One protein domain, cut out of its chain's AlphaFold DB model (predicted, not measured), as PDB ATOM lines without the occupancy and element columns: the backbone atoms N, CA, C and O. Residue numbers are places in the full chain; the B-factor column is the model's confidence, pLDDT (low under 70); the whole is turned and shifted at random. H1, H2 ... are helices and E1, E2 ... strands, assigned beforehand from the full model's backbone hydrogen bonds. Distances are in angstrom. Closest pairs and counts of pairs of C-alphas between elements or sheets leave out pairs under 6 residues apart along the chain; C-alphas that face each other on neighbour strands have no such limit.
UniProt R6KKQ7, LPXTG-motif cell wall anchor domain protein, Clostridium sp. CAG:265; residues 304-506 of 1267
ATOM      1  N   ALA A 304     137.983 191.959 142.432       96.38
ATOM      2  CA  ALA A 304     137.007 190.872 142.519       96.38
ATOM      3  C   ALA A 304     137.619 189.531 142.981       96.38
ATOM      4  O   ALA A 304     136.935 188.749 143.636       96.38
ATOM      5  N   SER A 305     138.914 189.299 142.728       96.12
ATOM      6  CA  SER A 305     139.652 188.142 143.261       96.12
ATOM      7  C   SER A 305     139.852 188.236 144.780       96.12
ATOM      8  O   SER A 305     139.590 187.271 145.499       96.12
ATOM      9  N   GLU A 306     140.260 189.401 145.295       95.62
ATOM     10  CA  GLU A 306     140.387 189.639 146.741       95.62
ATOM     11  C   GLU A 306     139.031 189.531 147.445       95.62
ATOM     12  O   GLU A 306     138.917 188.788 148.417       95.62
ATOM     13  N   TRP A 307     137.994 190.184 146.909       96.75
ATOM     14  CA  TRP A 307     136.629 190.086 147.435       96.75
ATOM     15  C   TRP A 307     136.111 188.648 147.427       96.75
ATOM     16  O   TRP A 307     135.522 188.210 148.407       96.75
ATOM     17  N   PHE A 308     136.349 187.879 146.361       97.75
ATOM     18  CA  PHE A 308     135.892 186.491 146.299       97.75
ATOM     19  C   PHE A 308     136.552 185.615 147.378       97.75
ATOM     20  O   PHE A 308     135.869 184.797 147.998       97.75
ATOM     21  N   LYS A 309     137.849 185.814 147.647       96.38
ATOM     22  CA  LYS A 309     138.586 185.101 148.706       96.38
ATOM     23  C   LYS A 309     138.206 185.548 150.123       96.38
ATOM     24  O   LYS A 309     138.234 184.723 151.025       96.38
ATOM     25  N   ASP A 310     137.835 186.814 150.311       94.31
ATOM     26  CA  ASP A 310     137.303 187.344 151.579       94.31
ATOM     27  C   ASP A 310     135.853 186.883 151.831       94.31
ATOM     28  O   ASP A 310     135.459 186.616 152.966       94.31
ATOM     29  N   ARG A 311     135.047 186.757 150.763       94.88
ATOM     30  CA  ARG A 311     133.596 186.538 150.859       94.88
ATOM     31  C   ARG A 311     133.141 185.083 150.741       94.88
ATOM     32  O   ARG A 311     132.027 184.775 151.183       94.88
ATOM     33  N   SER A 312     133.949 184.204 150.149       96.31
ATOM     34  CA  SER A 312     133.719 182.755 150.147       96.31
ATOM     35  C   SER A 312     134.164 182.131 151.470       96.31
ATOM     36  O   SER A 312     135.210 182.470 152.007       96.31
ATOM     37  N   ASN A 313     133.409 181.147 151.966       96.31
ATOM     38  CA  ASN A 313     133.838 180.352 153.122       96.31
ATOM     39  C   ASN A 313     134.901 179.286 152.769       96.31
ATOM     40  O   ASN A 313     135.387 178.607 153.669       96.31
ATOM     41  N   ALA A 314     135.243 179.069 151.492       98.06
ATOM     42  CA  ALA A 314     136.210 178.039 151.100       98.06
ATOM     43  C   ALA A 314     137.667 178.452 151.384       98.06
ATOM     44  O   ALA A 314     138.059 179.587 151.126       98.06
ATOM     45  N   TYR A 315     138.509 177.502 151.804       98.12
ATOM     46  CA  TYR A 315     139.961 177.721 151.884       98.12
ATOM     47  C   TYR A 315     140.556 177.748 150.472       98.12
ATOM     48  O   TYR A 315     140.844 176.697 149.901       98.12
ATOM     49  N   ILE A 316     140.709 178.938 149.893       98.56
ATOM     50  CA  ILE A 316     141.229 179.127 148.534       98.56
ATOM     51  C   ILE A 316     142.722 179.456 148.600       98.56
ATOM     52  O   ILE A 316     143.109 180.530 149.059       98.56
ATOM     53  N   VAL A 317     143.560 178.548 148.096       98.56
ATOM     54  CA  VAL A 317     144.997 178.767 147.906       98.56
ATOM     55  C   VAL A 317     145.304 178.861 146.416       98.56
ATOM     56  O   VAL A 317     145.233 177.881 145.675       98.56
ATOM     57  N   GLU A 318     145.680 180.058 145.984       98.00
ATOM     58  CA  GLU A 318     146.253 180.309 144.664       98.00
ATOM     59  C   GLU A 318     147.771 180.112 144.768       98.00
ATOM     60  O   GLU A 318     148.442 180.756 145.581       98.00
ATOM     61  N   ALA A 319     148.315 179.174 143.995       96.38
ATOM     62  CA  ALA A 319     149.735 178.854 144.026       96.38
ATOM     63  C   ALA A 319     150.576 179.956 143.358       96.38
ATOM     64  O   ALA A 319     150.073 180.766 142.578       96.38
ATOM     65  N   LYS A 320     151.875 180.003 143.669       91.94
ATOM     66  CA  LYS A 320     152.794 181.031 143.157       91.94
ATOM     67  C   LYS A 320     153.751 180.424 142.134       91.94
ATOM     68  O   LYS A 320     154.748 179.825 142.527       91.94
ATOM     69  N   SER A 321     153.452 180.609 140.847       92.00
ATOM     70  CA  SER A 321     154.382 180.282 139.760       92.00
ATOM     71  C   SER A 321     155.671 181.105 139.883       92.00
ATOM     72  O   SER A 321     155.654 182.285 140.242       92.00
ATOM     73  N   SER A 322     156.796 180.489 139.528       86.31
ATOM     74  CA  SER A 322     158.082 181.153 139.296       86.31
ATOM     75  C   SER A 322     158.059 182.073 138.065       86.31
ATOM     76  O   SER A 322     158.895 182.973 137.954       86.31
ATOM     77  N   ASN A 323     157.085 181.912 137.163       83.00
ATOM     78  CA  ASN A 323     156.830 182.814 136.044       83.00
ATOM     79  C   ASN A 323     155.739 183.837 136.404       83.00
ATOM     80  O   ASN A 323     154.548 183.548 136.361       83.00
ATOM     81  N   GLN A 324     156.147 185.082 136.660       80.75
ATOM     82  CA  GLN A 324     155.256 186.191 137.042       80.75
ATOM     83  C   GLN A 324     154.175 186.555 136.001       80.75
ATOM     84  O   GLN A 324     153.291 187.351 136.301       80.75
ATOM     85  N   ASN A 325     154.232 185.999 134.786       82.62
ATOM     86  CA  ASN A 325     153.230 186.207 133.732       82.62
ATOM     87  C   ASN A 325     152.093 185.164 133.758       82.62
ATOM     88  O   ASN A 325     151.214 185.203 132.899       82.62
ATOM     89  N   VAL A 326     152.131 184.203 134.685       88.56
ATOM     90  CA  VAL A 326     151.143 183.126 134.809       88.56
ATOM     91  C   VAL A 326     150.062 183.523 135.811       88.56
ATOM     92  O   VAL A 326     150.335 183.704 136.994       88.56
ATOM     93  N   ASP A 327     148.819 183.622 135.338       90.00
ATOM     94  CA  ASP A 327     147.666 183.878 136.200       90.00
ATOM     95  C   ASP A 327     147.172 182.579 136.856       90.00
ATOM     96  O   ASP A 327     146.488 181.752 136.245       90.00
ATOM     97  N   THR A 328     147.524 182.398 138.127       94.81
ATOM     98  CA  THR A 328     147.009 181.315 138.974       94.81
ATOM     99  C   THR A 328     145.685 181.679 139.656       94.81
ATOM    100  O   THR A 328     145.119 180.832 140.359       94.81
ATOM    101  N   SER A 329     145.145 182.893 139.448       95.62
ATOM    102  CA  SER A 329     143.981 183.362 140.197       95.62
ATOM    103  C   SER A 329     142.706 182.613 139.833       95.62
ATOM    104  O   SER A 329     142.275 182.526 138.680       95.62
ATOM    105  N   PHE A 330     142.065 182.077 140.864       97.75
ATOM    106  CA  PHE A 330     140.930 181.186 140.718       97.75
ATOM    107  C   PHE A 330     139.662 181.927 140.266       97.75
ATOM    108  O   PHE A 330     138.897 181.396 139.463       97.75
ATOM    109  N   TYR A 331     139.470 183.181 140.693       98.00
ATOM    110  CA  TYR A 331     138.370 184.020 140.202       98.00
ATOM    111  C   TYR A 331     138.476 184.253 138.685       98.00
ATOM    112  O   TYR A 331     137.513 184.025 137.952       98.00
ATOM    113  N   ASN A 332     139.669 184.608 138.195       95.62
ATOM    114  CA  ASN A 332     139.920 184.814 136.766       95.62
ATOM    115  C   ASN A 332     139.744 183.514 135.967       95.62
ATOM    116  O   ASN A 332     139.172 183.527 134.878       95.62
ATOM    117  N   LYS A 333     140.153 182.369 136.525       95.75
ATOM    118  CA  LYS A 333     139.904 181.048 135.926       95.75
ATOM    119  C   LYS A 333     138.413 180.718 135.830       95.75
ATOM    120  O   LYS A 333     137.988 180.255 134.781       95.75
ATOM    121  N   MET A 334     137.604 181.010 136.853       96.88
ATOM    122  CA  MET A 334     136.141 180.860 136.759       96.88
ATOM    123  C   MET A 334     135.513 181.805 135.723       96.88
ATOM    124  O   MET A 334     134.554 181.417 135.058       96.88
ATOM    125  N   LYS A 335     136.059 183.016 135.557       95.56
ATOM    126  CA  LYS A 335     135.601 183.994 134.556       95.56
ATOM    127  C   LYS A 335     135.919 183.573 133.118       95.56
ATOM    128  O   LYS A 335     135.113 183.804 132.224       95.56
ATOM    129  N   ASN A 336     137.085 182.960 132.905       92.69
ATOM    130  CA  ASN A 336     137.631 182.687 131.574       92.69
ATOM    131  C   ASN A 336     137.450 181.230 131.096       92.69
ATOM    132  O   ASN A 336     137.540 180.982 129.895       92.69
ATOM    133  N   ASP A 337     137.202 180.269 131.993       92.25
ATOM    134  CA  ASP A 337     136.940 178.859 131.662       92.25
ATOM    135  C   ASP A 337     135.455 178.511 131.902       92.25
ATOM    136  O   ASP A 337     135.034 178.386 133.059       92.25
ATOM    137  N   PRO A 338     134.649 178.286 130.842       90.56
ATOM    138  CA  PRO A 338     133.231 177.936 130.965       90.56
ATOM    139  C   PRO A 338     132.938 176.645 131.743       90.56
ATOM    140  O   PRO A 338     131.789 176.406 132.107       90.56
ATOM    141  N   LYS A 339     133.941 175.792 132.007       90.38
ATOM    142  CA  LYS A 339     133.797 174.610 132.880       90.38
ATOM    143  C   LYS A 339     133.927 174.939 134.366       90.38
ATOM    144  O   LYS A 339     133.703 174.058 135.189       90.38
ATOM    145  N   LEU A 340     134.334 176.163 134.703       95.31
ATOM    146  CA  LEU A 340     134.534 176.643 136.069       95.31
ATOM    147  C   LEU A 340     133.545 177.756 136.459       95.31
ATOM    148  O   LEU A 340     133.325 177.981 137.647       95.31
ATOM    149  N   SER A 341     132.915 178.433 135.492       95.25
ATOM    150  CA  SER A 341     131.997 179.558 135.741       95.25
ATOM    151  C   SER A 341     130.799 179.197 136.629       95.25
ATOM    152  O   SER A 341     130.435 179.969 137.516       95.25
ATOM    153  N   ASP A 342     130.230 177.997 136.463       95.75
ATOM    154  CA  ASP A 342     129.122 177.482 137.284       95.75
ATOM    155  C   ASP A 342     129.532 177.145 138.747       95.75
ATOM    156  O   ASP A 342     128.692 176.720 139.540       95.75
ATOM    157  N   HIS A 343     130.802 177.331 139.146       96.88
ATOM    158  CA  HIS A 343     131.281 177.061 140.516       96.88
ATOM    159  C   HIS A 343     131.283 178.300 141.426       96.88
ATOM    160  O   HIS A 343     131.255 178.151 142.651       96.88
ATOM    161  N   LEU A 344     131.287 179.514 140.858       98.12
ATOM    162  CA  LEU A 344     131.425 180.769 141.608       98.12
ATOM    163  C   LEU A 344     130.302 180.969 142.636       98.12
ATOM    164  O   LEU A 344     130.565 181.193 143.817       98.12
ATOM    165  N   ILE A 345     129.047 180.853 142.193       97.06
ATOM    166  CA  ILE A 345     127.865 181.011 143.050       97.06
ATOM    167  C   ILE A 345     127.845 179.954 144.171       97.06
ATOM    168  O   ILE A 345     127.725 180.342 145.336       97.06
ATOM    169  N   PRO A 346     128.037 178.644 143.897       96.12
ATOM    170  CA  PRO A 346     128.174 177.629 144.944       96.12
ATOM    171  C   PRO A 346     129.255 177.928 145.995       96.12
ATOM    172  O   PRO A 346     129.031 177.673 147.175       96.12
ATOM    173  N   LEU A 347     130.392 178.516 145.607       97.69
ATOM    174  CA  LEU A 347     131.485 178.866 146.528       97.69
ATOM    175  C   LEU A 347     131.198 180.123 147.361       97.69
ATOM    176  O   LEU A 347     131.553 180.169 148.541       97.69
ATOM    177  N   LEU A 348     130.515 181.120 146.792       96.94
ATOM    178  CA  LEU A 348     130.015 182.302 147.517       96.94
ATOM    179  C   LEU A 348     128.889 181.977 148.516       96.94
ATOM    180  O   LEU A 348     128.557 182.807 149.361       96.94
ATOM    181  N   SER A 349     128.292 180.786 148.419       93.62
ATOM    182  CA  SER A 349     127.087 180.390 149.159       93.62
ATOM    183  C   SER A 349     127.247 179.145 150.046       93.62
ATOM    184  O   SER A 349     126.264 178.660 150.610       93.62
ATOM    185  N   LEU A 350     128.475 178.641 150.219       94.81
ATOM    186  CA  LEU A 350     128.787 177.585 151.192       94.81
ATOM    187  C   LEU A 350     128.361 177.997 152.608       94.81
ATOM    188  O   LEU A 350     128.718 179.083 153.063       94.81
ATOM    189  N   SER A 351     127.673 177.118 153.344       91.81
ATOM    190  CA  SER A 351     127.193 177.463 154.694       91.81
ATOM    191  C   SER A 351     128.303 177.572 155.747       91.81
ATOM    192  O   SER A 351     128.130 178.271 156.743       91.81
ATOM    193  N   GLN A 352     129.426 176.876 155.537       92.75
ATOM    194  CA  GLN A 352     130.629 176.885 156.378       92.75
ATOM    195  C   GLN A 352     131.859 176.521 155.526       92.75
ATOM    196  O   GLN A 352     131.738 176.149 154.355       92.75
ATOM    197  N   ASP A 353     133.034 176.557 156.146       94.06
ATOM    198  CA  ASP A 353     134.362 176.284 155.593       94.06
ATOM    199  C   ASP A 353     134.625 174.789 155.321       94.06
ATOM    200  O   ASP A 353     135.579 174.191 155.813       94.06
ATOM    201  N   ASN A 354     133.731 174.141 154.571       95.31
ATOM    202  CA  ASN A 354     133.752 172.691 154.325       95.31
ATOM    203  C   ASN A 354     134.549 172.276 153.078       95.31
ATOM    204  O   ASN A 354     134.840 171.090 152.912       95.31
ATOM    205  N   ILE A 355     134.870 173.232 152.204       98.38
ATOM    206  CA  ILE A 355     135.583 173.029 150.939       98.38
ATOM    207  C   ILE A 355     136.924 173.758 150.993       98.38
ATOM    208  O   ILE A 355     137.016 174.863 151.528       98.38
ATOM    209  N   TYR A 356     137.944 173.160 150.385       98.69
ATOM    210  CA  TYR A 356     139.155 173.866 149.981       98.69
ATOM    211  C   TYR A 356     139.321 173.840 148.463       98.69
ATOM    212  O   TYR A 356     138.794 172.957 147.778       98.69
ATOM    213  N   VAL A 357     140.083 174.809 147.961       98.88
ATOM    214  CA  VAL A 357     140.482 174.919 146.560       98.88
ATOM    215  C   VAL A 357     141.984 175.168 146.481       98.88
ATOM    216  O   VAL A 357     142.485 176.097 147.108       98.88
ATOM    217  N   ILE A 358     142.694 174.377 145.679       98.88
ATOM    218  CA  ILE A 358     144.027 174.733 145.170       98.88
ATOM    219  C   ILE A 358     143.851 175.192 143.725       98.88
ATOM    220  O   ILE A 358     143.236 174.476 142.936       98.88
ATOM    221  N   SER A 359     144.412 176.341 143.361       98.44
ATOM    222  CA  SER A 359     144.463 176.817 141.977       98.44
ATOM    223  C   SER A 359     145.915 176.988 141.538       98.44
ATOM    224  O   SER A 359     146.671 177.730 142.164       98.44
ATOM    225  N   THR A 360     146.295 176.278 140.479       97.81
ATOM    226  CA  THR A 360     147.634 176.292 139.865       97.81
ATOM    227  C   THR A 360     147.559 176.883 138.457       97.81
ATOM    228  O   THR A 360     146.471 177.224 137.985       97.81
ATOM    229  N   MET A 361     148.673 176.965 137.722       95.12
ATOM    230  CA  MET A 361     148.660 177.472 136.343       95.12
ATOM    231  C   MET A 361     147.640 176.776 135.427       95.12
ATOM    232  O   MET A 361     147.004 177.453 134.623       95.12
ATOM    233  N   SER A 362     147.404 175.469 135.593       94.56
ATOM    234  CA  SER A 362     146.571 174.667 134.679       94.56
ATOM    235  C   SER A 362     145.598 173.695 135.360       94.56
ATOM    236  O   SER A 362     144.888 172.961 134.666       94.56
ATOM    237  N   THR A 363     145.566 173.628 136.697       97.62
ATOM    238  CA  THR A 363     144.678 172.720 137.443       97.62
ATOM    239  C   THR A 363     143.931 173.439 138.560       97.62
ATOM    240  O   THR A 363     144.456 174.371 139.165       97.62
ATOM    241  N   VAL A 364     142.725 172.966 138.869       98.38
ATOM    242  CA  VAL A 364     141.948 173.411 140.032       98.38
ATOM    243  C   VAL A 364     141.537 172.183 140.838       98.38
ATOM    244  O   VAL A 364     140.772 171.350 140.351       98.38
ATOM    245  N   SER A 365     142.058 172.062 142.058       98.62
ATOM    246  CA  SER A 365     141.795 170.932 142.954       98.62
ATOM    247  C   SER A 365     140.743 171.302 143.993       98.62
ATOM    248  O   SER A 365     140.980 172.204 144.792       98.62
ATOM    249  N   TYR A 366     139.624 170.580 144.029       98.75
ATOM    250  CA  TYR A 366     138.576 170.707 145.045       98.75
ATOM    251  C   TYR A 366     138.639 169.544 146.036       98.75
ATOM    252  O   TYR A 366     138.725 168.384 145.629       98.75
ATOM    253  N   GLY A 367     138.520 169.831 147.332       98.19
ATOM    254  CA  GLY A 367     138.459 168.793 148.361       98.19
ATOM    255  C   GLY A 367     137.695 169.208 149.614       98.19
ATOM    256  O   GLY A 367     137.275 170.355 149.762       98.19
ATOM    257  N   LEU A 368     137.481 168.239 150.504       98.06
ATOM    258  CA  LEU A 368     136.707 168.404 151.735       98.06
ATOM    259  C   LEU A 368     137.648 168.696 152.912       98.06
ATOM    260  O   LEU A 368     138.591 167.945 153.152       98.06
ATOM    261  N   VAL A 369     137.358 169.724 153.708       97.19
ATOM    262  CA  VAL A 369     138.122 170.006 154.944       97.19
ATOM    263  C   VAL A 369     137.906 168.893 155.978       97.19
ATOM    264  O   VAL A 369     138.850 168.429 156.618       97.19
ATOM    265  N   ASP A 370     136.682 168.358 156.034       95.19
ATOM    266  CA  ASP A 370     136.285 167.228 156.886       95.19
ATOM    267  C   ASP A 370     136.974 165.885 156.505       95.19
ATOM    268  O   ASP A 370     136.736 164.861 157.150       95.19
ATOM    269  N   THR A 371     137.821 165.856 155.462       95.88
ATOM    270  CA  THR A 371     138.739 164.736 155.152       95.88
ATOM    271  C   THR A 371     140.006 164.788 156.016       95.88
ATOM    272  O   THR A 371     140.614 163.745 156.278       95.88
ATOM    273  N   TYR A 372     140.422 165.970 156.482       96.06
ATOM    274  CA  TYR A 372     141.723 166.211 157.128       96.06
ATOM    275  C   TYR A 372     141.624 166.694 158.579       96.06
ATOM    276  O   TYR A 372     142.585 166.529 159.323       96.06
ATOM    277  N   VAL A 373     140.471 167.232 158.990       94.25
ATOM    278  CA  VAL A 373     140.254 167.814 160.321       94.25
ATOM    279  C   VAL A 373     138.924 167.319 160.902       94.25
ATOM    280  O   VAL A 373     137.903 167.398 160.218       94.25
ATOM    281  N   ASP A 374     138.892 166.867 162.163       92.00
ATOM    282  CA  ASP A 374     137.631 166.728 162.909       92.00
ATOM    283  C   ASP A 374     137.362 167.980 163.754       92.00
ATOM    284  O   ASP A 374     138.100 168.345 164.667       92.00
ATOM    285  N   ARG A 375     136.226 168.618 163.470       87.81
ATOM    286  CA  ARG A 375     135.705 169.805 164.164       87.81
ATOM    287  C   ARG A 375     135.303 169.539 165.625       87.81
ATOM    288  O   ARG A 375     134.899 170.469 166.317       87.81
ATOM    289  N   LYS A 376     135.358 168.282 166.080       88.75
ATOM    290  CA  LYS A 376     135.031 167.837 167.446       88.75
ATOM    291  C   LYS A 376     136.263 167.492 168.291       88.75
ATOM    292  O   LYS A 376     136.107 167.243 169.486       88.75
ATOM    293  N   GLU A 377     137.464 167.463 167.710       86.88
ATOM    294  CA  GLU A 377     138.702 167.185 168.448       86.88
ATOM    295  C   GLU A 377     139.084 168.342 169.381       86.88
ATOM    296  O   GLU A 377     138.966 169.520 169.041       86.88
ATOM    297  N   SER A 378     139.613 168.019 170.564       85.94
ATOM    298  CA  SER A 378     140.020 169.029 171.553       85.94
ATOM    299  C   SER A 378     141.188 169.913 171.099       85.94
ATOM    300  O   SER A 378     141.387 170.986 171.663       85.94
ATOM    301  N   ASN A 379     141.953 169.481 170.093       88.06
ATOM    302  CA  ASN A 379     143.037 170.236 169.465       88.06
ATOM    303  C   ASN A 379     142.693 170.709 168.035       88.06
ATOM    304  O   ASN A 379     143.603 170.980 167.259       88.06
ATOM    305  N   TYR A 380     141.406 170.888 167.698       89.38
ATOM    306  CA  TYR A 380     140.938 171.392 166.391       89.38
ATOM    307  C   TYR A 380     141.741 172.590 165.835       89.38
ATOM    308  O   TYR A 380     142.043 172.642 164.649       89.38
ATOM    309  N   ASN A 381     142.143 173.542 166.687       91.00
ATOM    310  CA  ASN A 381     142.933 174.710 166.265       91.00
ATOM    311  C   ASN A 381     144.355 174.358 165.777       91.00
ATOM    312  O   ASN A 381     144.951 175.123 165.024       91.00
ATOM    313  N   GLU A 382     144.918 173.237 166.224       91.31
ATOM    314  CA  GLU A 382     146.221 172.722 165.799       91.31
ATOM    315  C   GLU A 382     146.085 171.894 164.517       91.31
ATOM    316  O   GLU A 382     146.806 172.149 163.551       91.31
ATOM    317  N   SER A 383     145.116 170.971 164.458       91.69
ATOM    318  CA  SER A 383     144.855 170.178 163.249       91.69
ATOM    319  C   SER A 383     144.382 171.047 162.078       91.69
ATOM    320  O   SER A 383     144.830 170.825 160.953       91.69
ATOM    321  N   LYS A 384     143.610 172.116 162.330       94.25
ATOM    322  CA  LYS A 384     143.306 173.163 161.339       94.25
ATOM    323  C   LYS A 384     144.570 173.862 160.817       94.25
ATOM    324  O   LYS A 384     144.751 173.914 159.607       94.25
ATOM    325  N   ARG A 385     145.462 174.351 161.691       95.31
ATOM    326  CA  ARG A 385     146.722 174.999 161.258       95.31
ATOM    327  C   ARG A 385     147.608 174.057 160.450       95.31
ATOM    328  O   ARG A 385     148.228 174.483 159.480       95.31
ATOM    329  N   LYS A 386     147.668 172.777 160.836       95.88
ATOM    330  CA  LYS A 386     148.399 171.768 160.065       95.88
ATOM    331  C   LYS A 386     147.771 171.581 158.683       95.88
ATOM    332  O   LYS A 386     148.495 171.595 157.700       95.88
ATOM    333  N   PHE A 387     146.447 171.478 158.601       97.62
ATOM    334  CA  PHE A 387     145.723 171.412 157.333       97.62
ATOM    335  C   PHE A 387     145.975 172.646 156.444       97.62
ATOM    336  O   PHE A 387     146.253 172.482 155.261       97.62
ATOM    337  N   GLU A 388     145.958 173.863 156.999       97.88
ATOM    338  CA  GLU A 388     146.277 175.103 156.270       97.88
ATOM    339  C   GLU A 388     147.719 175.091 155.721       97.88
ATOM    340  O   GLU A 388     147.955 175.475 154.573       97.88
ATOM    341  N   ALA A 389     148.681 174.590 156.506       98.00
ATOM    342  CA  ALA A 389     150.069 174.428 156.079       98.00
ATOM    343  C   ALA A 389     150.236 173.335 155.003       98.00
ATOM    344  O   ALA A 389     150.863 173.590 153.976       98.00
ATOM    345  N   ASP A 390     149.635 172.156 155.195       98.31
ATOM    346  CA  ASP A 390     149.651 171.038 154.241       98.31
ATOM    347  C   ASP A 390     149.009 171.443 152.900       98.31
ATOM    348  O   ASP A 390     149.494 171.068 151.828       98.31
ATOM    349  N   LEU A 391     147.936 172.243 152.949       98.56
ATOM    350  CA  LEU A 391     147.246 172.808 151.790       98.56
ATOM    351  C   LEU A 391     148.157 173.759 151.002       98.56
ATOM    352  O   LEU A 391     148.301 173.607 149.788       98.56
ATOM    353  N   GLN A 392     148.825 174.693 151.687       98.19
ATOM    354  CA  GLN A 392     149.763 175.623 151.055       98.19
ATOM    355  C   GLN A 392     151.023 174.918 150.524       98.19
ATOM    356  O   GLN A 392     151.513 175.268 149.447       98.19
ATOM    357  N   GLU A 393     151.544 173.916 151.235       97.69
ATOM    358  CA  GLU A 393     152.694 173.126 150.786       97.69
ATOM    359  C   GLU A 393     152.339 172.278 149.554       97.69
ATOM    360  O   GLU A 393     153.116 172.214 148.600       97.69
ATOM    361  N   THR A 394     151.145 171.680 149.528       98.56
ATOM    362  CA  THR A 394     150.651 170.910 148.376       98.56
ATOM    363  C   THR A 394     150.404 171.808 147.169       98.56
ATOM    364  O   THR A 394     150.828 171.460 146.070       98.56
ATOM    365  N   ALA A 395     149.821 172.997 147.355       98.56
ATOM    366  CA  ALA A 395     149.680 173.986 146.285       98.56
ATOM    367  C   ALA A 395     151.032 174.340 145.643       98.56
ATOM    368  O   ALA A 395     151.157 174.350 144.420       98.56
ATOM    369  N   ASN A 396     152.070 174.530 146.465       97.44
ATOM    370  CA  ASN A 396     153.425 174.783 145.979       97.44
ATOM    371  C   ASN A 396     154.008 173.566 145.230       97.44
ATOM    372  O   ASN A 396     154.605 173.747 144.176       97.44
ATOM    373  N   LYS A 397     153.812 172.331 145.722       97.94
ATOM    374  CA  LYS A 397     154.271 171.095 145.046       97.94
ATOM    375  C   LYS A 397     153.586 170.864 143.692       97.94
ATOM    376  O   LYS A 397     154.224 170.394 142.751       97.94
ATOM    377  N   GLN A 398     152.291 171.170 143.593       98.44
ATOM    378  CA  GLN A 398     151.523 171.060 142.348       98.44
ATOM    379  C   GLN A 398     151.961 172.115 141.323       98.44
ATOM    380  O   GLN A 398     152.137 171.783 140.155       98.44
ATOM    381  N   GLU A 399     152.211 173.352 141.758       97.88
ATOM    382  CA  GLU A 399     152.708 174.417 140.881       97.88
ATOM    383  C   GLU A 399     154.147 174.167 140.417       97.88
ATOM    384  O   GLU A 399     154.392 174.216 139.221       97.88
ATOM    385  N   GLU A 400     155.077 173.800 141.310       97.56
ATOM    386  CA  GLU A 400     156.481 173.493 140.963       97.56
ATOM    387  C   GLU A 400     156.602 172.392 139.889       97.56
ATOM    388  O   GLU A 400     157.493 172.452 139.038       97.56
ATOM    389  N   PHE A 401     155.674 171.425 139.878       98.38
ATOM    390  CA  PHE A 401     155.571 170.400 138.834       98.38
ATOM    391  C   PHE A 401     155.139 170.964 137.483       98.38
ATOM    392  O   PHE A 401     155.726 170.631 136.451       98.38
ATOM    393  N   LEU A 402     154.132 171.833 137.466       97.75
ATOM    394  CA  LEU A 402     153.652 172.453 136.234       97.75
ATOM    395  C   LEU A 402     154.651 173.488 135.702       97.75
ATOM    396  O   LEU A 402     154.904 173.516 134.501       97.75
ATOM    397  N   ASP A 403     155.293 174.251 136.588       96.88
ATOM    398  CA  ASP A 403     156.387 175.180 136.298       96.88
ATOM    399  C   ASP A 403     157.585 174.473 135.665       96.88
ATOM    400  O   ASP A 403     158.092 174.919 134.637       96.88
ATOM    401  N   PHE A 404     158.026 173.347 136.236       97.81
ATOM    402  CA  PHE A 404     159.073 172.524 135.634       97.81
ATOM    403  C   PHE A 404     158.707 172.147 134.192       97.81
ATOM    404  O   PHE A 404     159.502 172.331 133.269       97.81
ATOM    405  N   TRP A 405     157.474 171.698 133.962       97.25
ATOM    406  CA  TRP A 405     157.033 171.339 132.620       97.25
ATOM    407  C   TRP A 405     156.810 172.535 131.695       97.25
ATOM    408  O   TRP A 405     157.031 172.410 130.488       97.25
ATOM    409  N   TYR A 406     156.484 173.703 132.244       95.81
ATOM    410  CA  TYR A 406     156.461 174.962 131.516       95.81
ATOM    411  C   TYR A 406     157.872 175.402 131.088       95.81
ATOM    412  O   TYR A 406     158.046 175.912 129.983       95.81
ATOM    413  N   ARG A 407     158.906 175.153 131.902       94.88
ATOM    414  CA  ARG A 407     160.309 175.443 131.546       94.88
ATOM    415  C   ARG A 407     160.869 174.479 130.495       94.88
ATOM    416  O   ARG A 407     161.591 174.915 129.602       94.88
ATOM    417  N   ILE A 408     160.543 173.187 130.590       95.62
ATOM    418  CA  ILE A 408     161.223 172.124 129.824       95.62
ATOM    419  C   ILE A 408     160.477 171.686 128.549       95.62
ATOM    420  O   ILE A 408     161.116 171.241 127.597       95.62
ATOM    421  N   SER A 409     159.147 171.812 128.474       95.31
ATOM    422  CA  SER A 409     158.388 171.349 127.301       95.31
ATOM    423  C   SER A 409     158.407 172.339 126.129       95.31
ATOM    424  O   SER A 409     158.067 173.516 126.268       95.31
ATOM    425  N   ASN A 410     158.626 171.822 124.915       94.69
ATOM    426  CA  ASN A 410     158.397 172.548 123.657       94.69
ATOM    427  C   ASN A 410     156.898 172.739 123.318       94.69
ATOM    428  O   ASN A 410     156.564 173.287 122.266       94.69
ATOM    429  N   LYS A 411     155.989 172.283 124.191       96.12
ATOM    430  CA  LYS A 411     154.531 172.489 124.142       96.12
ATOM    431  C   LYS A 411     153.974 173.112 125.428       96.12
ATOM    432  O   LYS A 411     152.772 173.048 125.669       96.12
ATOM    433  N   ARG A 412     154.828 173.753 126.236       92.88
ATOM    434  CA  ARG A 412     154.465 174.467 127.477       92.88
ATOM    435  C   ARG A 412     153.210 175.343 127.372       92.88
ATOM    436  O   ARG A 412     152.418 175.378 128.304       92.88
ATOM    437  N   ASP A 413     152.977 175.985 126.227       92.62
ATOM    438  CA  ASP A 413     151.843 176.895 126.022       92.62
ATOM    439  C   ASP A 413     150.483 176.169 126.078       92.62
ATOM    440  O   ASP A 413     149.450 176.800 126.291       92.62
ATOM    441  N   THR A 414     150.458 174.838 125.938       92.19
ATOM    442  CA  THR A 414     149.265 174.000 126.154       92.19
ATOM    443  C   THR A 414     148.850 173.919 127.630       92.19
ATOM    444  O   THR A 414     147.690 173.622 127.900       92.19
ATOM    445  N   LEU A 415     149.742 174.231 128.581       92.81
ATOM    446  CA  LEU A 415     149.397 174.369 130.004       92.81
ATOM    447  C   LEU A 415     148.591 175.650 130.276       92.81
ATOM    448  O   LEU A 415     147.725 175.642 131.142       92.81
ATOM    449  N   LEU A 416     148.844 176.728 129.522       90.62
ATOM    450  CA  LEU A 416     148.183 178.029 129.710       90.62
ATOM    451  C   LEU A 416     146.941 178.207 128.823       90.62
ATOM    452  O   LEU A 416     145.951 178.787 129.252       90.62
ATOM    453  N   ASN A 417     146.984 177.696 127.587       82.75
ATOM    454  CA  ASN A 417     145.906 177.841 126.598       82.75
ATOM    455  C   ASN A 417     144.899 176.669 126.606       82.75
ATOM    456  O   ASN A 417     144.039 176.582 125.728       82.75
ATOM    457  N   GLY A 418     145.042 175.720 127.534       70.81
ATOM    458  CA  GLY A 418     144.119 174.598 127.711       70.81
ATOM    459  C   GLY A 418     142.971 174.927 128.672       70.81
ATOM    460  O   GLY A 418     143.095 175.800 129.524       70.81
ATOM    461  N   ASN A 419     141.865 174.176 128.584       81.56
ATOM    462  CA  ASN A 419     140.881 174.154 129.676       81.56
ATOM    463  C   ASN A 419     141.555 173.615 130.947       81.56
ATOM    464  O   ASN A 419     142.344 172.667 130.859       81.56
ATOM    465  N   ASN A 420     141.188 174.135 132.116       93.12
ATOM    466  CA  ASN A 420     141.762 173.695 133.384       93.12
ATOM    467  C   ASN A 420     141.433 172.213 133.648       93.12
ATOM    468  O   ASN A 420     140.321 171.736 133.375       93.12
ATOM    469  N   ILE A 421     142.394 171.476 134.210       96.81
ATOM    470  CA  ILE A 421     142.146 170.126 134.726       96.81
ATOM    471  C   ILE A 421     141.510 170.260 136.108       96.81
ATOM    472  O   ILE A 421     142.111 170.827 137.021       96.81
ATOM    473  N   ILE A 422     140.305 169.727 136.269       98.06
ATOM    474  CA  ILE A 422     139.640 169.655 137.569       98.06
ATOM    475  C   ILE A 422     140.176 168.424 138.302       98.06
ATOM    476  O   ILE A 422     140.130 167.318 137.764       98.06
ATOM    477  N   ILE A 423     140.664 168.604 139.527       98.44
ATOM    478  CA  ILE A 423     141.050 167.511 140.425       98.44
ATOM    479  C   ILE A 423     140.013 167.438 141.544       98.44
ATOM    480  O   ILE A 423     139.683 168.456 142.151       98.44
ATOM    481  N   ILE A 424     139.495 166.249 141.830       98.38
ATOM    482  CA  ILE A 424     138.554 166.009 142.927       98.38
ATOM    483  C   ILE A 424     139.236 165.112 143.960       98.38
ATOM    484  O   ILE A 424     139.600 163.978 143.644       98.38
ATOM    485  N   ASP A 425     139.415 165.615 145.182       98.19
ATOM    486  CA  ASP A 425     139.980 164.836 146.287       98.19
ATOM    487  C   ASP A 425     139.018 163.734 146.776       98.19
ATOM    488  O   ASP A 425     137.822 163.733 146.480       98.19
ATOM    489  N   THR A 426     139.539 162.795 147.562       96.38
ATOM    490  CA  THR A 426     138.766 161.679 148.117       96.38
ATOM    491  C   THR A 426     137.596 162.122 149.009       96.38
ATOM    492  O   THR A 426     137.721 162.992 149.872       96.38
ATOM    493  N   MET A 427     136.456 161.428 148.883       95.31
ATOM    494  CA  MET A 427     135.260 161.624 149.726       95.31
ATOM    495  C   MET A 427     135.392 160.969 151.114       95.31
ATOM    496  O   MET A 427     134.393 160.688 151.782       95.31
ATOM    497  N   ARG A 428     136.615 160.639 151.538       94.69
ATOM    498  CA  ARG A 428     136.905 159.942 152.793       94.69
ATOM    499  C   ARG A 428     136.841 160.906 153.982       94.69
ATOM    500  O   ARG A 428     137.794 161.641 154.217       94.69
ATOM    501  N   LYS A 429     135.802 160.799 154.813       94.50
ATOM    502  CA  LYS A 429     135.717 161.519 156.096       94.50
ATOM    503  C   LYS A 429     136.926 161.228 157.001       94.50
ATOM    504  O   LYS A 429     137.532 160.152 156.927       94.50
ATOM    505  N   TYR A 430     137.242 162.170 157.882       93.88
ATOM    506  CA  TYR A 430     138.277 162.021 158.902       93.88
ATOM    507  C   TYR A 430     138.070 160.775 159.789       93.88
ATOM    508  O   TYR A 430     136.947 160.312 160.002       93.88
ATOM    509  N   GLY A 431     139.177 160.242 160.312       90.94
ATOM    510  CA  GLY A 431     139.194 159.139 161.273       90.94
ATOM    511  C   GLY A 431     139.890 157.860 160.795       90.94
ATOM    512  O   GLY A 431     140.358 157.730 159.654       90.94
ATOM    513  N   GLU A 432     139.957 156.907 161.722       85.81
ATOM    514  CA  GLU A 432     140.536 155.575 161.547       85.81
ATOM    515  C   GLU A 432     139.517 154.582 160.962       85.81
ATOM    516  O   GLU A 432     138.319 154.656 161.233       85.81
ATOM    517  N   GLY A 433     139.995 153.643 160.142       89.62
ATOM    518  CA  GLY A 433     139.160 152.682 159.412       89.62
ATOM    519  C   GLY A 433     139.608 152.514 157.961       89.62
ATOM    520  O   GLY A 433     140.552 153.172 157.513       89.62
ATOM    521  N   SER A 434     138.942 151.633 157.205       91.19
ATOM    522  CA  SER A 434     139.209 151.530 155.768       91.19
ATOM    523  C   SER A 434     138.594 152.715 155.021       91.19
ATOM    524  O   SER A 434     137.555 153.248 155.417       91.19
ATOM    525  N   THR A 435     139.184 153.103 153.887       90.31
ATOM    526  CA  THR A 435     138.635 154.167 153.029       90.31
ATOM    527  C   THR A 435     137.189 153.885 152.592       90.31
ATOM    528  O   THR A 435     136.432 154.822 152.361       90.31
ATOM    529  N   ARG A 436     136.763 152.612 152.555       92.25
ATOM    530  CA  ARG A 436     135.381 152.220 152.243       92.25
ATOM    531  C   ARG A 436     134.390 152.548 153.361       92.25
ATOM    532  O   ARG A 436     133.277 152.972 153.071       92.25
ATOM    533  N   ASP A 437     134.782 152.338 154.616       92.44
ATOM    534  CA  ASP A 437     133.932 152.580 155.797       92.44
ATOM    535  C   ASP A 437     133.851 154.079 156.140       92.44
ATOM    536  O   ASP A 437     132.926 154.553 156.806       92.44
ATOM    537  N   LEU A 438     134.842 154.828 155.654       94.88
ATOM    538  CA  LEU A 438     134.980 156.270 155.803       94.88
ATOM    539  C   LEU A 438     134.480 157.058 154.575       94.88
ATOM    540  O   LEU A 438     134.476 158.285 154.621       94.88
ATOM    541  N   TRP A 439     134.027 156.399 153.504       96.12
ATOM    542  CA  TRP A 439     133.471 157.082 152.330       96.12
ATOM    543  C   TRP A 439     132.160 157.793 152.687       96.12
ATOM    544  O   TRP A 439     131.202 157.158 153.139       96.12
ATOM    545  N   ALA A 440     132.104 159.109 152.489       94.81
ATOM    546  CA  ALA A 440     130.892 159.890 152.698       94.81
ATOM    547  C   ALA A 440     129.816 159.497 151.662       94.81
ATOM    548  O   ALA A 440     130.130 159.379 150.476       94.81
ATOM    549  N   PRO A 441     128.550 159.273 152.062       89.25
ATOM    550  CA  PRO A 441     127.497 158.904 151.121       89.25
ATOM    551  C   PRO A 441     127.068 160.101 150.258       89.25
ATOM    552  O   PRO A 441     127.111 161.247 150.701       89.25
ATOM    553  N   LYS A 442     126.590 159.842 149.034       86.00
ATOM    554  CA  LYS A 442     126.138 160.884 148.084       86.00
ATOM    555  C   LYS A 442     124.997 161.766 148.630       86.00
ATOM    556  O   LYS A 442     124.893 162.926 148.241       86.00
ATOM    557  N   TYR A 443     124.168 161.210 149.523       77.12
ATOM    558  CA  TYR A 443     122.941 161.801 150.079       77.12
ATOM    559  C   TYR A 443     122.705 161.371 151.536       77.12
ATOM    560  O   TYR A 443     123.335 160.430 152.019       77.12
ATOM    561  N   GLY A 444     121.722 161.993 152.198       77.50
ATOM    562  CA  GLY A 444     121.312 161.663 153.566       77.50
ATOM    563  C   GLY A 444     122.222 162.304 154.613       77.50
ATOM    564  O   GLY A 444     122.641 163.451 154.455       77.50
ATOM    565  N   GLU A 445     122.539 161.570 155.681       82.88
ATOM    566  CA  GLU A 445     123.539 161.999 156.664       82.88
ATOM    567  C   GLU A 445     124.943 161.927 156.037       82.88
ATOM    568  O   GLU A 445     125.579 160.873 155.985       82.88
ATOM    569  N   THR A 446     125.402 163.061 155.505       90.62
ATOM    570  CA  THR A 446     126.688 163.200 154.812       90.62
ATOM    571  C   THR A 446     127.389 164.513 155.157       90.62
ATOM    572  O   THR A 446     126.785 165.437 155.711       90.62
ATOM    573  N   LEU A 447     128.677 164.588 154.815       93.06
ATOM    574  CA  LEU A 447     129.525 165.762 155.012       93.06
ATOM    575  C   LEU A 447     128.942 166.981 154.290       93.06
ATOM    576  O   LEU A 447     128.434 166.879 153.169       93.06
ATOM    577  N   SER A 448     129.038 168.156 154.912       91.62
ATOM    578  CA  SER A 448     128.403 169.365 154.379       91.62
ATOM    579  C   SER A 448     128.966 169.771 153.016       91.62
ATOM    580  O   SER A 448     128.189 170.119 152.134       91.62
ATOM    581  N   GLY A 449     130.276 169.616 152.784       94.19
ATOM    582  CA  GLY A 449     130.878 169.848 151.463       94.19
ATOM    583  C   GLY A 449     130.403 168.867 150.376       94.19
ATOM    584  O   GLY A 449     130.299 169.242 149.207       94.19
ATOM    585  N   VAL A 450     130.034 167.632 150.747       95.25
ATOM    586  CA  VAL A 450     129.457 166.661 149.799       95.25
ATOM    587  C   VAL A 450     128.055 167.092 149.376       95.25
ATOM    588  O   VAL A 450     127.760 167.126 148.183       95.25
ATOM    589  N   ARG A 451     127.215 167.479 150.345       91.31
ATOM    590  CA  ARG A 451     125.842 167.952 150.103       91.31
ATOM    591  C   ARG A 451     125.790 169.270 149.327       91.31
ATOM    592  O   ARG A 451     124.998 169.376 148.403       91.31
ATOM    593  N   GLU A 452     126.587 170.261 149.719       91.81
ATOM    594  CA  GLU A 452     126.388 171.664 149.308       91.81
ATOM    595  C   GLU A 452     127.231 172.075 148.086       91.81
ATOM    596  O   GLU A 452     127.005 173.148 147.530       91.81
ATOM    597  N   PHE A 453     128.183 171.232 147.654       95.06
ATOM    598  CA  PHE A 453     129.089 171.527 146.534       95.06
ATOM    599  C   PHE A 453     129.355 170.314 145.621       95.06
ATOM    600  O   PHE A 453     128.994 170.338 144.445       95.06
ATOM    601  N   ILE A 454     129.928 169.221 146.145       95.69
ATOM    602  CA  ILE A 454     130.411 168.096 145.313       95.69
ATOM    603  C   ILE A 454     129.273 167.340 144.600       95.69
ATOM    604  O   ILE A 454     129.400 167.008 143.420       95.69
ATOM    605  N   THR A 455     128.169 167.029 145.288       91.88
ATOM    606  CA  THR A 455     127.028 166.320 144.679       91.88
ATOM    607  C   THR A 455     126.206 167.218 143.734       91.88
ATOM    608  O   THR A 455     125.875 166.747 142.644       91.88
ATOM    609  N   PRO A 456     125.887 168.490 144.062       90.81
ATOM    610  CA  PRO A 456     125.178 169.393 143.146       90.81
ATOM    611  C   PRO A 456     125.934 169.735 141.852       90.81
ATOM    612  O   PRO A 456     125.295 169.964 140.825       90.81
ATOM    613  N   LEU A 457     127.274 169.732 141.882       93.12
ATOM    614  CA  LEU A 457     128.136 169.918 140.703       93.12
ATOM    615  C   LEU A 457     128.446 168.612 139.940       93.12
ATOM    616  O   LEU A 457     129.292 168.598 139.053       93.12
ATOM    617  N   ASP A 458     127.772 167.501 140.270       90.69
ATOM    618  CA  ASP A 458     127.981 166.166 139.677       90.69
ATOM    619  C   ASP A 458     129.438 165.628 139.780       90.69
ATOM    620  O   ASP A 458     129.814 164.661 139.112       90.69
ATOM    621  N   PHE A 459     130.258 166.178 140.688       93.94
ATOM    622  CA  PHE A 459     131.634 165.727 140.939       93.94
ATOM    623  C   PHE A 459     131.731 164.434 141.752       93.94
ATOM    624  O   PHE A 459     132.735 163.722 141.644       93.94
ATOM    625  N   TYR A 460     130.716 164.099 142.552       93.12
ATOM    626  CA  TYR A 460     130.728 162.903 143.401       93.12
ATOM    627  C   TYR A 460     130.997 161.613 142.599       93.12
ATOM    628  O   TYR A 460     130.388 161.373 141.555       93.12
ATOM    629  N   SER A 461     131.852 160.735 143.130       90.56
ATOM    630  CA  SER A 461     132.004 159.348 142.670       90.56
ATOM    631  C   SER A 461     131.685 158.355 143.788       90.56
ATOM    632  O   SER A 461     131.882 158.628 144.971       90.56
ATOM    633  N   ASN A 462     131.238 157.158 143.409       89.19
ATOM    634  CA  ASN A 462     131.172 156.024 144.329       89.19
ATOM    635  C   ASN A 462     132.576 155.457 144.590       89.19
ATOM    636  O   ASN A 462     133.410 155.440 143.691       89.19
ATOM    637  N   TYR A 463     132.811 154.964 145.810       90.81
ATOM    638  CA  TYR A 463     134.080 154.364 146.233       90.81
ATOM    639  C   TYR A 463     134.630 153.329 145.234       90.81
ATOM    640  O   TYR A 463     133.954 152.345 144.915       90.81
ATOM    641  N   MET A 464     135.896 153.504 144.850       91.06
ATOM    642  CA  MET A 464     136.692 152.550 144.077       91.06
ATOM    643  C   MET A 464     137.974 152.179 144.838       91.06
ATOM    644  O   MET A 464     138.432 152.923 145.701       91.06
ATOM    645  N   PHE A 465     138.548 151.009 144.539       94.31
ATOM    646  CA  PHE A 465     139.805 150.536 145.137       94.31
ATOM    647  C   PHE A 465     140.978 150.778 144.172       94.31
ATOM    648  O   PHE A 465     141.577 149.839 143.653       94.31
ATOM    649  N   VAL A 466     141.227 152.060 143.906       92.75
ATOM    650  CA  VAL A 466     142.336 152.621 143.114       92.75
ATOM    651  C   VAL A 466     142.827 153.886 143.825       92.75
ATOM    652  O   VAL A 466     142.094 154.441 144.645       92.75
ATOM    653  N   ASP A 467     144.043 154.355 143.565       93.44
ATOM    654  CA  ASP A 467     144.531 155.590 144.197       93.44
ATOM    655  C   ASP A 467     143.936 156.845 143.551       93.44
ATOM    656  O   ASP A 467     143.368 157.681 144.265       93.44
ATOM    657  N   GLY A 468     143.961 156.908 142.218       95.56
ATOM    658  CA  GLY A 468     143.306 157.923 141.400       95.56
ATOM    659  C   GLY A 468     142.639 157.344 140.147       95.56
ATOM    660  O   GLY A 468     142.581 156.128 139.960       95.56
ATOM    661  N   GLU A 469     142.072 158.237 139.336       95.62
ATOM    662  CA  GLU A 469     141.578 157.966 137.984       95.62
ATOM    663  C   GLU A 469     141.536 159.263 137.156       95.62
ATOM    664  O   GLU A 469     140.760 160.182 137.447       95.62
ATOM    665  N   ALA A 470     142.322 159.317 136.082       93.62
ATOM    666  CA  ALA A 470     142.185 160.274 134.992       93.62
ATOM    667  C   ALA A 470     140.969 159.928 134.108       93.62
ATOM    668  O   ALA A 470     140.898 158.869 133.485       93.62
ATOM    669  N   SER A 471     140.010 160.850 134.024       87.56
ATOM    670  CA  SER A 471     138.750 160.710 133.289       87.56
ATOM    671  C   SER A 471     138.630 161.738 132.160       87.56
ATOM    672  O   SER A 471     138.679 162.950 132.379       87.56
ATOM    673  N   GLY A 472     138.397 161.258 130.937       85.00
ATOM    674  CA  GLY A 472     138.280 162.117 129.755       85.00
ATOM    675  C   GLY A 472     139.586 162.858 129.450       85.00
ATOM    676  O   GLY A 472     140.654 162.253 129.447       85.00
ATOM    677  N   ASP A 473     139.496 164.163 129.179       83.38
ATOM    678  CA  ASP A 473     140.645 165.003 128.808       83.38
ATOM    679  C   ASP A 473     141.083 166.015 129.884       83.38
ATOM    680  O   ASP A 473     142.157 166.604 129.737       83.38
ATOM    681  N   ASN A 474     140.269 166.255 130.924       90.50
ATOM    682  CA  ASN A 474     140.515 167.312 131.921       90.50
ATOM    683  C   ASN A 474     139.904 167.064 133.322       90.50
ATOM    684  O   ASN A 474     139.618 168.026 134.034       90.50
ATOM    685  N   LEU A 475     139.689 165.812 133.734       96.12
ATOM    686  CA  LEU A 475     139.203 165.480 135.079       96.12
ATOM    687  C   LEU A 475     140.086 164.401 135.715       96.12
ATOM    688  O   LEU A 475     140.397 163.401 135.074       96.12
ATOM    689  N   VAL A 476     140.450 164.582 136.981       97.94
ATOM    690  CA  VAL A 476     141.112 163.577 137.824       97.94
ATOM    691  C   VAL A 476     140.301 163.412 139.105       97.94
ATOM    692  O   VAL A 476     139.837 164.401 139.673       97.94
ATOM    693  N   LYS A 477     140.131 162.178 139.584       97.69
ATOM    694  CA  LYS A 477     139.491 161.896 140.880       97.69
ATOM    695  C   LYS A 477     140.379 161.009 141.744       97.69
ATOM    696  O   LYS A 477     140.857 159.990 141.259       97.69
ATOM    697  N   LEU A 478     140.578 161.368 143.010       97.69
ATOM    698  CA  LEU A 478     141.302 160.552 143.989       97.69
ATOM    699  C   LEU A 478     140.314 159.719 144.820       97.69
ATOM    700  O   LEU A 478     139.213 160.168 145.147       97.69
ATOM    701  N   TYR A 479     140.712 158.496 145.177       96.12
ATOM    702  CA  TYR A 479     139.866 157.556 145.920       96.12
ATOM    703  C   TYR A 479     140.567 157.033 147.179       96.12
ATOM    704  O   TYR A 479     140.148 157.378 148.285       96.12
ATOM    705  N   LEU A 480     141.620 156.216 147.046       95.75
ATOM    706  CA  LEU A 480     142.412 155.754 148.195       95.75
ATOM    707  C   LEU A 480     143.420 156.807 148.677       95.75
ATOM    708  O   LEU A 480     143.602 156.951 149.889       95.75
ATOM    709  N   SER A 481     144.015 157.560 147.747       95.69
ATOM    710  CA  SER A 481     144.912 158.678 148.040       95.69
ATOM    711  C   SER A 481     144.171 159.908 148.572       95.69
ATOM    712  O   SER A 481     142.998 160.132 148.278       95.69
ATOM    713  N   LYS A 482     144.893 160.724 149.346       96.69
ATOM    714  CA  LYS A 482     144.472 162.035 149.862       96.69
ATOM    715  C   LYS A 482     145.384 163.107 149.282       96.69
ATOM    716  O   LYS A 482     146.585 163.029 149.525       96.69
ATOM    717  N   THR A 483     144.843 164.087 148.565       97.62
ATOM    718  CA  THR A 483     145.595 165.140 147.854       97.62
ATOM    719  C   THR A 483     146.675 165.786 148.720       97.62
ATOM    720  O   THR A 483     147.805 165.917 148.261       97.62
ATOM    721  N   LEU A 484     146.378 166.112 149.985       97.94
ATOM    722  CA  LEU A 484     147.330 166.773 150.894       97.94
ATOM    723  C   LEU A 484     148.302 165.785 151.580       97.94
ATOM    724  O   LEU A 484     148.564 165.874 152.778       97.94
ATOM    725  N   THR A 485     148.797 164.781 150.851       96.06
ATOM    726  CA  THR A 485     149.774 163.789 151.342       96.06
ATOM    727  C   THR A 485     150.788 163.444 150.252       96.06
ATOM    728  O   THR A 485     150.509 163.632 149.073       96.06
ATOM    729  N   ASP A 486     151.947 162.891 150.619       94.88
ATOM    730  CA  ASP A 486     153.006 162.500 149.666       94.88
ATOM    731  C   ASP A 486     152.480 161.527 148.583       94.88
ATOM    732  O   ASP A 486     152.614 161.781 147.388       94.88
ATOM    733  N   ARG A 487     151.717 160.503 148.999       95.19
ATOM    734  CA  ARG A 487     150.986 159.574 148.110       95.19
ATOM    735  C   ARG A 487     149.960 160.292 147.222       95.19
ATOM    736  O   ARG A 487     149.780 159.928 146.063       95.19
ATOM    737  N   GLY A 488     149.293 161.320 147.749       97.00
ATOM    738  CA  GLY A 488     148.394 162.190 146.988       97.00
ATOM    739  C   GLY A 488     149.106 163.001 145.914       97.00
ATOM    740  O   GLY A 488     148.595 163.100 144.803       97.00
ATOM    741  N   GLN A 489     150.297 163.520 146.214       97.19
ATOM    742  CA  GLN A 489     151.106 164.269 145.259       97.19
ATOM    743  C   GLN A 489     151.698 163.362 144.171       97.19
ATOM    744  O   GLN A 489     151.678 163.745 143.000       97.19
ATOM    745  N   SER A 490     152.145 162.144 144.507       96.62
ATOM    746  CA  SER A 490     152.562 161.179 143.480       96.62
ATOM    747  C   SER A 490     151.373 160.814 142.582       96.62
ATOM    748  O   SER A 490     151.458 161.015 141.372       96.62
ATOM    749  N   THR A 491     150.219 160.462 143.173       97.62
ATOM    750  CA  THR A 491     148.956 160.192 142.454       97.62
ATOM    751  C   THR A 491     148.552 161.367 141.555       97.62
ATOM    752  O   THR A 491     148.205 161.157 140.400       97.62
ATOM    753  N   TYR A 492     148.651 162.614 142.030       98.44
ATOM    754  CA  TYR A 492     148.396 163.811 141.219       98.44
ATOM    755  C   TYR A 492     149.289 163.835 139.973       98.44
ATOM    756  O   TYR A 492     148.772 163.928 138.863       98.44
ATOM    757  N   THR A 493     150.610 163.678 140.119       98.31
ATOM    758  CA  THR A 493     151.532 163.666 138.963       98.31
ATOM    759  C   THR A 493     151.342 162.447 138.049       98.31
ATOM    760  O   THR A 493     151.511 162.556 136.834       98.31
ATOM    761  N   HIS A 494     150.932 161.307 138.607       97.94
ATOM    762  CA  HIS A 494     150.610 160.079 137.885       97.94
ATOM    763  C   HIS A 494     149.371 160.257 136.990       97.94
ATOM    764  O   HIS A 494     149.448 160.076 135.777       97.94
ATOM    765  N   GLU A 495     148.243 160.691 137.556       98.06
ATOM    766  CA  GLU A 495     147.002 160.898 136.799       98.06
ATOM    767  C   GLU A 495     147.108 162.079 135.827       98.06
ATOM    768  O   GLU A 495     146.574 162.023 134.716       98.06
ATOM    769  N   LEU A 496     147.869 163.126 136.183       97.81
ATOM    770  CA  LEU A 496     148.258 164.151 135.215       97.81
ATOM    771  C   LEU A 496     148.997 163.515 134.035       97.81
ATOM    772  O   LEU A 496     148.616 163.816 132.902       97.81
ATOM    773  N   THR A 497     149.968 162.613 134.276       97.56
ATOM    774  CA  THR A 497     150.753 161.925 133.226       97.56
ATOM    775  C   THR A 497     149.857 161.319 132.141       97.56
ATOM    776  O   THR A 497     150.101 161.510 130.946       97.56
ATOM    777  N   HIS A 498     148.754 160.679 132.534       96.25
ATOM    778  CA  HIS A 498     147.805 160.066 131.598       96.25
ATOM    779  C   HIS A 498     147.072 161.068 130.687       96.25
ATOM    780  O   HIS A 498     146.719 160.723 129.549       96.25
ATOM    781  N   LEU A 499     146.867 162.306 131.158       95.94
ATOM    782  CA  LEU A 499     146.121 163.360 130.463       95.94
ATOM    783  C   LEU A 499     146.968 164.189 129.488       95.94
ATOM    784  O   LEU A 499     146.463 164.521 128.407       95.94
ATOM    785  N   LEU A 500     148.211 164.550 129.843       96.31
ATOM    786  CA  LEU A 500     149.041 165.469 129.039       96.31
ATOM    787  C   LEU A 500     150.314 164.868 128.421       96.31
ATOM    788  O   LEU A 500     151.034 165.619 127.770       96.31
ATOM    789  N   ASP A 501     150.619 163.570 128.519       96.00
ATOM    790  CA  ASP A 501     151.878 163.049 127.947       96.00
ATOM    791  C   ASP A 501     151.995 163.272 126.437       96.00
ATOM    792  O   ASP A 501     152.955 163.883 125.971       96.00
ATOM    793  N   LYS A 502     150.946 162.922 125.693       95.31
ATOM    794  CA  LYS A 502     150.787 163.191 124.257       95.31
ATOM    795  C   LYS A 502     150.703 164.688 123.907       95.31
ATOM    796  O   LYS A 502     150.730 165.032 122.731       95.31
ATOM    797  N   LYS A 503     150.515 165.573 124.896       94.94
ATOM    798  CA  LYS A 503     150.224 167.010 124.711       94.94
ATOM    799  C   LYS A 503     151.424 167.895 125.068       94.94
ATOM    800  O   LYS A 503     151.723 168.826 124.332       94.94
ATOM    801  N   VAL A 504     152.109 167.583 126.169       96.44
ATOM    802  CA  VAL A 504     153.150 168.395 126.816       96.44
ATOM    803  C   VAL A 504     154.445 167.598 126.991       96.44
ATOM    804  O   VAL A 504     155.477 168.003 126.456       96.44
ATOM    805  N   TRP A 505     154.422 166.456 127.689       96.62
ATOM    806  CA  TRP A 505     155.661 165.767 128.096       96.62
ATOM    807  C   TRP A 505     156.432 165.164 126.930       96.62
ATOM    808  O   TRP A 505     157.634 165.386 126.810       96.62
ATOM    809  N   LEU A 506     155.741 164.515 125.997       98.19
ATOM    810  CA  LEU A 506     156.329 163.998 124.763       98.19
ATOM    811  C   LEU A 506     156.440 165.082 123.670       98.19
ATOM    812  O   LEU A 506     156.419 164.761 122.488       98.19
TER     813      LEU A 506
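What this domain is: This is residues 304 to 506 of the 1267 residues of the protein "LPXTG-motif cell wall anchor domain protein" of Clostridium sp. CAG:265 (UniProt R6KKQ7). A twisted sheet of six strands is the middle layer; the long helix H4 and the kinked helix H7 cover one face, and the short helices H2 and H6 lie over the other. H3 and H1 pack on H2. The printed part has 203 residues with seven named helices and six named strands, in the order H1 E1 H2 H3 E2 E3 H4 H5 E4 H6 E5 E6 H7. The mixed sheet runs E1 E2 E3 E4 E6 E5, the class is mixed, helices and strands, and the whole is compact, with a radius of gyration of the C-alphas of 16.3 A and spans of 49 by 39 by 31 A.

Where its parts are: Find C-alpha 304 at (137.007, 190.872, 142.519); from there H1 runs to residue 311. Next come E1, residues 315 to 318, H2, 330 to 336, H3, 341 to 348, E2, 355 to 359, and E3, 363 to 368, 16.9 A long. At C-alpha 380, (140.938, 171.392, 166.391), H4 begins, and it runs 41.8 A to residue 408. Then read H5, 413 to 416, E4, 421 to 424, H6, 448 to 454, E5, 468 to 471, and E6, 475 to 478. H7, 486 to 505, is 22.0 A long, has a kink of 71 degrees near residue 499, and ends at C-alpha 505, (155.661, 165.767, 128.096).

How they stand to each other: Look first across the sheet: E1 and E2 are parallel (N 317 to O 357, 2.9 A), E2 and E3 an antiparallel hairpin (N 358 to O 365, 2.9 A), E3 and E4 parallel (N 366 to O 423, 2.8 A), E4 and E6 parallel (N 476 to O 422, 2.9 A), and E6 and E5 an antiparallel hairpin (N 471 to O 475, 2.8 A). H4, at a height of 9.1 A, and H7, at 9.2 A, are on the same face; their closest C-alphas, Trp 405 and Trp 505, are 7.3 A apart, at a shallow tilt of 25 degrees, the same way. On the opposite face, H6 lies over E3 at 8.1 A, and H2 stands up from the sheet. H1 touches H2, closest C-alphas Ser 305 and Tyr 331, 5.3 A. Each O i to N i+4 pair is within hydrogen-bond range in H1, H2 and H4, but 2 of 4 in H3, 2 of 3 in H6 and 13 of 16 in H7.

The domain as a whole: The two C-alphas farthest apart, Ser 378 and Asn 410, are 51.4 A apart. The printed part has no cut. The links E1 to H2, E3 to H4, E4 to H6 and H6 to E5 are long. Mean pLDDT of the printed part is 94.2, and no printed residue is under 70.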